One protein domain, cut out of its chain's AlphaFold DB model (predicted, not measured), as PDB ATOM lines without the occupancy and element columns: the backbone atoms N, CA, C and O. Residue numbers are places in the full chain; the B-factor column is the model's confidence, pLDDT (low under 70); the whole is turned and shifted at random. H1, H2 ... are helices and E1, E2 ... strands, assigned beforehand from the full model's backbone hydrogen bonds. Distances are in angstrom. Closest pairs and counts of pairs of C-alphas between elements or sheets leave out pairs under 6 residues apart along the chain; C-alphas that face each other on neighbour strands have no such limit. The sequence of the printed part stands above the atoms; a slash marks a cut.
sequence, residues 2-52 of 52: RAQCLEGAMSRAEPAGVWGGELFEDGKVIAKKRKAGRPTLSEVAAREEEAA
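What this domain is: This is residues 2 to 52 of the 52 residues of the protein "Unannotated protein" of freshwater metagenome (UniProt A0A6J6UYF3). A small sheet of three short strands, E1, E2 and E3, has the helix H1 over one face, and a second helix, H2, is held away from it at the far end of an extended link. Residues 36 to 42 and 44 to 52 stick out from the rest. The printed part has 51 residues, with two named helices and three named strands in the order H1 E1 E2 E3 H2; the sheet, E1 - E2 - E3, is antiparallel and the class is mixed. The whole is loose, with a radius of gyration of the C-alphas of 13.4 A, and elongated, spanning 37 by 24 by 16 A.

Where its parts are: Find C-alpha 16 at (-16.078, -15.895, -18.301); here E1 begins, residues 16 to 19, 8.8 A long. E2 is residues 22 to 25, 10.0 A, and E3 residues 28 to 30, 6.2 A. Go back to C-alpha 2 at (-22.651, -26.699, -28.485) for H1, residues 2 to 11, 14.5 A. H2, residues 41 to 51, runs 15.4 A to C-alpha 51 at (-28.363, 0.895, -27.173).

How they stand to each other: Look first at the meander E1 E2 E3, each strand the antiparallel neighbour of the one before. In the hairpin E1 and E2, N 17 and O 24 are 2.9 A apart, within hydrogen-bond range; in the hairpin E2 and E3, N 30 and O 23 are 2.8 A apart. H1 is on the sheet in two layers, a helix on one face, at a height of 9.1 A, over E2 and along the strands, at 2 degrees to E2 on the local plane. The closest C-alphas of H1 and E1 are those of Leu 6 and Trp 19, 4.9 A apart. H2 is not on the sheet and is apart from H1. In H1 and H2 every O i to N i+4 pair is within hydrogen-bond range.

The domain as a whole: The two C-alphas farthest apart, those of Gln 4 and Leu 41, are 37.6 A from each other. The printed part has no cut. The link from E3 to H2, 10 residues, is short; the other links are tight. Mean pLDDT of the printed part is 90.7, and residue 52 is under 70.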
ATOM      1  N   ARG A   2     -23.013 -28.129 -28.628       88.62
ATOM      2  CA  ARG A   2     -22.651 -26.699 -28.485       88.62
ATOM      3  C   ARG A   2     -23.597 -25.915 -27.559       88.62
ATOM      4  O   ARG A   2     -23.135 -25.361 -26.572       88.62
ATOM      5  N   ALA A   3     -24.908 -25.994 -27.805       89.81
ATOM      6  CA  ALA A   3     -25.923 -25.341 -26.971       89.81
ATOM      7  C   ALA A   3     -25.898 -25.803 -25.499       89.81
ATOM      8  O   ALA A   3     -25.899 -24.978 -24.600       89.81
ATOM      9  N   GLN A   4     -25.766 -27.111 -25.247       92.56
ATOM     10  CA  GLN A   4     -25.682 -27.672 -23.886       92.56
ATOM     11  C   GLN A   4     -24.438 -27.191 -23.121       92.56
ATOM     12  O   GLN A   4     -24.449 -27.096 -21.898       92.56
ATOM     13  N   CYS A   5     -23.351 -26.894 -23.838       94.62
ATOM     14  CA  CYS A   5     -22.127 -26.368 -23.244       94.62
ATOM     15  C   CYS A   5     -22.324 -24.918 -22.772       94.62
ATOM     16  O   CYS A   5     -21.940 -24.595 -21.652       94.62
ATOM     17  N   LEU A   6     -22.989 -24.083 -23.579       93.19
ATOM     18  CA  LEU A   6     -23.355 -22.717 -23.197       93.19
ATOM     19  C   LEU A   6     -24.401 -22.694 -22.072       93.19
ATOM     20  O   LEU A   6     -24.230 -21.995 -21.081       93.19
ATOM     21  N   GLU A   7     -25.448 -23.505 -22.183       94.38
ATOM     22  CA  GLU A   7     -26.499 -23.619 -21.166       94.38
ATOM     23  C   GLU A   7     -25.940 -24.112 -19.823       94.38
ATOM     24  O   GLU A   7     -26.308 -23.621 -18.753       94.38
ATOM     25  N   GLY A   8     -24.972 -25.030 -19.873       94.12
ATOM     26  CA  GLY A   8     -24.217 -25.464 -18.706       94.12
ATOM     27  C   GLY A   8     -23.382 -24.347 -18.075       94.12
ATOM     28  O   GLY A   8     -23.266 -24.332 -16.852       94.12
ATOM     29  N   ALA A   9     -22.827 -23.429 -18.871       94.56
ATOM     30  CA  ALA A   9     -22.072 -22.275 -18.379       94.56
ATOM     31  C   ALA A   9     -22.986 -21.236 -17.715       94.56
ATOM     32  O   ALA A   9     -22.681 -20.727 -16.637       94.56
ATOM     33  N   MET A  10     -24.153 -20.990 -18.316       91.88
ATOM     34  CA  MET A  10     -25.191 -20.127 -17.750       91.88
ATOM     35  C   MET A  10     -25.712 -20.674 -16.420       91.88
ATOM     36  O   MET A  10     -25.775 -19.947 -15.435       91.88
ATOM     37  N   SER A  11     -26.021 -21.972 -16.370       94.50
ATOM     38  CA  SER A  11     -26.560 -22.625 -15.168       94.50
ATOM     39  C   SER A  11     -25.579 -22.621 -13.993       94.50
ATOM     40  O   SER A  11     -25.999 -22.602 -12.839       94.50
ATOM     41  N   ARG A  12     -24.271 -22.649 -14.273       94.00
ATOM     42  CA  ARG A  12     -23.207 -22.626 -13.258       94.00
ATOM     43  C   ARG A  12     -22.730 -21.216 -12.908       94.00
ATOM     44  O   ARG A  12     -21.902 -21.083 -12.014       94.00
ATOM     45  N   ALA A  13     -23.255 -20.190 -13.582       93.69
ATOM     46  CA  ALA A  13     -22.780 -18.814 -13.479       93.69
ATOM     47  C   ALA A  13     -21.261 -18.710 -13.699       93.69
ATOM     48  O   ALA A  13     -20.546 -18.060 -12.936       93.69
ATOM     49  N   GLU A  14     -20.768 -19.379 -14.745       93.81
ATOM     50  CA  GLU A  14     -19.352 -19.329 -15.103       93.81
ATOM     51  C   GLU A  14     -18.936 -17.867 -15.354       93.81
ATOM     52  O   GLU A  14     -19.605 -17.158 -16.109       93.81
ATOM     53  N   PRO A  15     -17.841 -17.385 -14.747       92.19
ATOM     54  CA  PRO A  15     -17.520 -15.959 -14.745       92.19
ATOM     55  C   PRO A  15     -17.182 -15.432 -16.146       92.19
ATOM     56  O   PRO A  15     -17.622 -14.352 -16.538       92.19
ATOM     57  N   ALA A  16     -16.404 -16.199 -16.915       92.62
ATOM     58  CA  ALA A  16     -16.078 -15.895 -18.301       92.62
ATOM     59  C   ALA A  16     -15.503 -17.124 -19.017       92.62
ATOM     60  O   ALA A  16     -15.026 -18.065 -18.384       92.62
ATOM     61  N   GLY A  17     -15.472 -17.098 -20.347       94.00
ATOM     62  CA  GLY A  17     -14.770 -18.102 -21.142       94.00
ATOM     63  C   GLY A  17     -15.326 -18.240 -22.548       94.00
ATOM     64  O   GLY A  17     -16.109 -17.410 -23.001       94.00
ATOM     65  N   VAL A  18     -14.918 -19.302 -23.239       96.00
ATOM     66  CA  VAL A  18     -15.558 -19.729 -24.485       96.00
ATOM     67  C   VAL A  18     -16.356 -20.988 -24.193       96.00
ATOM     68  O   VAL A  18     -15.788 -21.997 -23.783       96.00
ATOM     69  N   TRP A  19     -17.661 -20.937 -24.433       95.50
ATOM     70  CA  TRP A  19     -18.589 -22.020 -24.130       95.50
ATOM     71  C   TRP A  19     -19.471 -22.287 -25.340       95.50
ATOM     72  O   TRP A  19     -20.049 -21.375 -25.918       95.50
ATOM     73  N   GLY A  20     -19.511 -23.537 -25.804       93.44
ATOM     74  CA  GLY A  20     -20.266 -23.889 -27.013       93.44
ATOM     75  C   GLY A  20     -19.768 -23.243 -28.316       93.44
ATOM     76  O   GLY A  20     -20.408 -23.422 -29.351       93.44
ATOM     77  N   GLY A  21     -18.620 -22.556 -28.292       94.62
ATOM     78  CA  GLY A  21     -18.083 -21.774 -29.410       94.62
ATOM     79  C   GLY A  21     -18.378 -20.274 -29.323       94.62
ATOM     80  O   GLY A  21     -17.944 -19.537 -30.202       94.62
ATOM     81  N   GLU A  22     -19.065 -19.826 -28.273       95.12
ATOM     82  CA  GLU A  22     -19.390 -18.420 -28.045       95.12
ATOM     83  C   GLU A  22     -18.583 -17.846 -26.885       95.12
ATOM     84  O   GLU A  22     -18.257 -18.545 -25.922       95.12
ATOM     85  N   LEU A  23     -18.243 -16.564 -26.988       94.38
ATOM     86  CA  LEU A  23     -17.551 -15.846 -25.932       94.38
ATOM     87  C   LEU A  23     -18.582 -15.432 -24.875       94.38
ATOM     88  O   LEU A  23     -19.595 -14.816 -25.193       94.38
ATOM     89  N   PHE A  24     -18.328 -15.789 -23.624       94.19
ATOM     90  CA  PHE A  24     -19.241 -15.618 -22.502       94.19
ATOM     91  C   PHE A  24     -18.561 -14.825 -21.387       94.19
ATOM     92  O   PHE A  24     -17.385 -15.058 -21.093       94.19
ATOM     93  N   GLU A  25     -19.286 -13.895 -20.775       94.00
ATOM     94  CA  GLU A  25     -18.823 -13.065 -19.660       94.00
ATOM     95  C   GLU A  25     -20.027 -12.583 -18.840       94.00
ATOM     96  O   GLU A  25     -21.044 -12.189 -19.415       94.00
ATOM     97  N   ASP A  26     -19.935 -12.649 -17.508       90.19
ATOM     98  CA  ASP A  26     -20.971 -12.170 -16.575       90.19
ATOM     99  C   ASP A  26     -22.391 -12.682 -16.899       90.19
ATOM    100  O   ASP A  26     -23.382 -11.944 -16.869       90.19
ATOM    101  N   GLY A  27     -22.505 -13.964 -17.257       90.75
ATOM    102  CA  GLY A  27     -23.798 -14.578 -17.560       90.75
ATOM    103  C   GLY A  27     -24.327 -14.312 -18.976       90.75
ATOM    104  O   GLY A  27     -25.437 -14.739 -19.295       90.75
ATOM    105  N   LYS A  28     -23.576 -13.602 -19.829       91.56
ATOM    106  CA  LYS A  28     -24.023 -13.151 -21.153       91.56
ATOM    107  C   LYS A  28     -23.069 -13.594 -22.251       91.56
ATOM    108  O   LYS A  28     -21.853 -13.607 -22.077       91.56
ATOM    109  N   VAL A  29     -23.628 -13.897 -23.420       93.25
ATOM    110  CA  VAL A  29     -22.838 -14.050 -24.643       93.25
ATOM    111  C   VAL A  29     -22.448 -12.666 -25.155       93.25
ATOM    112  O   VAL A  29     -23.288 -11.773 -25.261       93.25
ATOM    113  N   ILE A  30     -21.170 -12.490 -25.473       92.50
ATOM    114  CA  ILE A  30     -20.595 -11.245 -25.975       92.50
ATOM    115  C   ILE A  30     -19.935 -11.485 -27.332       92.50
ATOM    116  O   ILE A  30     -19.267 -12.489 -27.548       92.50
ATOM    117  N   ALA A  31     -20.062 -10.537 -28.259       91.62
ATOM    118  CA  ALA A  31     -19.405 -10.654 -29.564       91.62
ATOM    119  C   ALA A  31     -17.881 -10.431 -29.482       91.62
ATOM    120  O   ALA A  31     -17.114 -10.975 -30.275       91.62
ATOM    121  N   LYS A  32     -17.424  -9.609 -28.527       90.44
ATOM    122  CA  LYS A  32     -16.007  -9.296 -28.292       90.44
ATOM    123  C   LYS A  32     -15.783  -8.818 -26.860       90.44
ATOM    124  O   LYS A  32     -16.638  -8.135 -26.299       90.44
ATOM    125  N   LYS A  33     -14.600  -9.088 -26.302       89.25
ATOM    126  CA  LYS A  33     -14.180  -8.472 -25.034       89.25
ATOM    127  C   LYS A  33     -13.896  -6.983 -25.220       89.25
ATOM    128  O   LYS A  33     -13.382  -6.556 -26.259       89.25
ATOM    129  N   ARG A  34     -14.172  -6.192 -24.183       89.19
ATOM    130  CA  ARG A  34     -13.726  -4.796 -24.112       89.19
ATOM    131  C   ARG A  34     -12.203  -4.754 -24.048       89.19
ATOM    132  O   ARG A  34     -11.581  -5.438 -23.238       89.19
ATOM    133  N   LYS A  35     -11.601  -3.922 -24.897       90.00
ATOM    134  CA  LYS A  35     -10.174  -3.612 -24.796       90.00
ATOM    135  C   LYS A  35      -9.911  -2.866 -23.486       90.00
ATOM    136  O   LYS A  35     -10.741  -2.064 -23.050       90.00
ATOM    137  N   ALA A  36      -8.758  -3.130 -22.877       90.44
ATOM    138  CA  ALA A  36      -8.311  -2.401 -21.698       90.44
ATOM    139  C   ALA A  36      -8.105  -0.909 -22.021       90.44
ATOM    140  O   ALA A  36      -7.687  -0.558 -23.125       90.44
ATOM    141  N   GLY A  37      -8.374  -0.042 -21.041       93.25
ATOM    142  CA  GLY A  37      -8.224   1.409 -21.166       93.25
ATOM    143  C   GLY A  37      -9.515   2.158 -21.516       93.25
ATOM    144  O   GLY A  37     -10.625   1.608 -21.532       93.25
ATOM    145  N   ARG A  38      -9.368   3.468 -21.752       92.50
ATOM    146  CA  ARG A  38     -10.497   4.339 -22.091       92.50
ATOM    147  C   ARG A  38     -11.050   3.942 -23.469       92.50
ATOM    148  O   ARG A  38     -10.257   3.797 -24.396       92.50
ATOM    149  N   PRO A  39     -12.378   3.773 -23.619       93.62
ATOM    150  CA  PRO A  39     -12.973   3.563 -24.935       93.62
ATOM    151  C   PRO A  39     -12.608   4.710 -25.877       93.62
ATOM    152  O   PRO A  39     -12.590   5.876 -25.472       93.62
ATOM    153  N   THR A  40     -12.339   4.375 -27.135       93.06
ATOM    154  CA  THR A  40     -12.221   5.377 -28.198       93.06
ATOM    155  C   THR A  40     -13.574   6.037 -28.458       93.06
ATOM    156  O   THR A  40     -14.617   5.449 -28.179       93.06
ATOM    157  N   LEU A  41     -13.575   7.243 -29.032       94.69
ATOM    158  CA  LEU A  41     -14.818   7.928 -29.408       94.69
ATOM    159  C   LEU A  41     -15.683   7.058 -30.334       94.69
ATOM    160  O   LEU A  41     -16.887   6.965 -30.137       94.69
ATOM    161  N   SER A  42     -15.054   6.358 -31.280       93.19
ATOM    162  CA  SER A  42     -15.733   5.428 -32.185       93.19
ATOM    163  C   SER A  42     -16.367   4.241 -31.456       93.19
ATOM    164  O   SER A  42     -17.459   3.824 -31.817       93.19
ATOM    165  N   GLU A  43     -15.720   3.697 -30.420       90.62
ATOM    166  CA  GLU A  43     -16.311   2.633 -29.594       90.62
ATOM    167  C   GLU A  43     -17.452   3.135 -28.708       90.62
ATOM    168  O   GLU A  43     -18.368   2.367 -28.428       90.62
ATOM    169  N   VAL A  44     -17.392   4.383 -28.230       90.94
ATOM    170  CA  VAL A  44     -18.504   4.990 -27.482       90.94
ATOM    171  C   VAL A  44     -19.699   5.184 -28.409       90.94
ATOM    172  O   VAL A  44     -20.761   4.662 -28.101       90.94
ATOM    173  N   ALA A  45     -19.493   5.820 -29.564       92.44
ATOM    174  CA  ALA A  45     -20.545   6.045 -30.551       92.44
ATOM    175  C   ALA A  45     -21.199   4.729 -31.005       92.44
ATOM    176  O   ALA A  45     -22.419   4.626 -31.023       92.44
ATOM    177  N   ALA A  46     -20.402   3.686 -31.278       87.56
ATOM    178  CA  ALA A  46     -20.937   2.371 -31.641       87.56
ATOM    179  C   ALA A  46     -21.831   1.770 -30.540       87.56
ATOM    180  O   ALA A  46     -22.882   1.222 -30.841       87.56
ATOM    181  N   ARG A  47     -21.444   1.905 -29.263       83.69
ATOM    182  CA  ARG A  47     -22.240   1.398 -28.132       83.69
ATOM    183  C   ARG A  47     -23.519   2.199 -27.891       83.69
ATOM    184  O   ARG A  47     -24.476   1.629 -27.383       83.69
ATOM    185  N   GLU A  48     -23.508   3.501 -28.170       87.19
ATOM    186  CA  GLU A  48     -24.696   4.358 -28.064       87.19
ATOM    187  C   GLU A  48     -25.709   4.032 -29.165       87.19
ATOM    188  O   GLU A  48     -26.893   3.931 -28.870       87.19
ATOM    189  N   GLU A  49     -25.244   3.766 -30.390       84.75
ATOM    190  CA  GLU A  49     -26.092   3.300 -31.498       84.75
ATOM    191  C   GLU A  49     -26.684   1.905 -31.229       84.75
ATOM    192  O   GLU A  49     -27.850   1.677 -31.518       84.75
ATOM    193  N   GLU A  50     -25.919   0.970 -30.645       74.44
ATOM    194  CA  GLU A  50     -26.420  -0.368 -30.263       74.44
ATOM    195  C   GLU A  50     -27.453  -0.335 -29.119       74.44
ATOM    196  O   GLU A  50     -28.184  -1.307 -28.922       74.44
ATOM    197  N   ALA A  51     -27.471   0.737 -28.321       70.06
ATOM    198  CA  ALA A  51     -28.363   0.895 -27.173       70.06
ATOM    199  C   ALA A  51     -29.634   1.711 -27.483       70.06
ATOM    200  O   ALA A  51     -30.529   1.746 -26.632       70.06
ATOM    201  N   ALA A  52     -29.688   2.373 -28.643       60.88
ATOM    202  CA  ALA A  52     -30.823   3.153 -29.137       60.88
ATOM    203  C   ALA A  52     -31.827   2.272 -29.900       60.88
ATOM    204  O   ALA A  52     -33.043   2.542 -29.764       60.88
TER     205      ALA A  52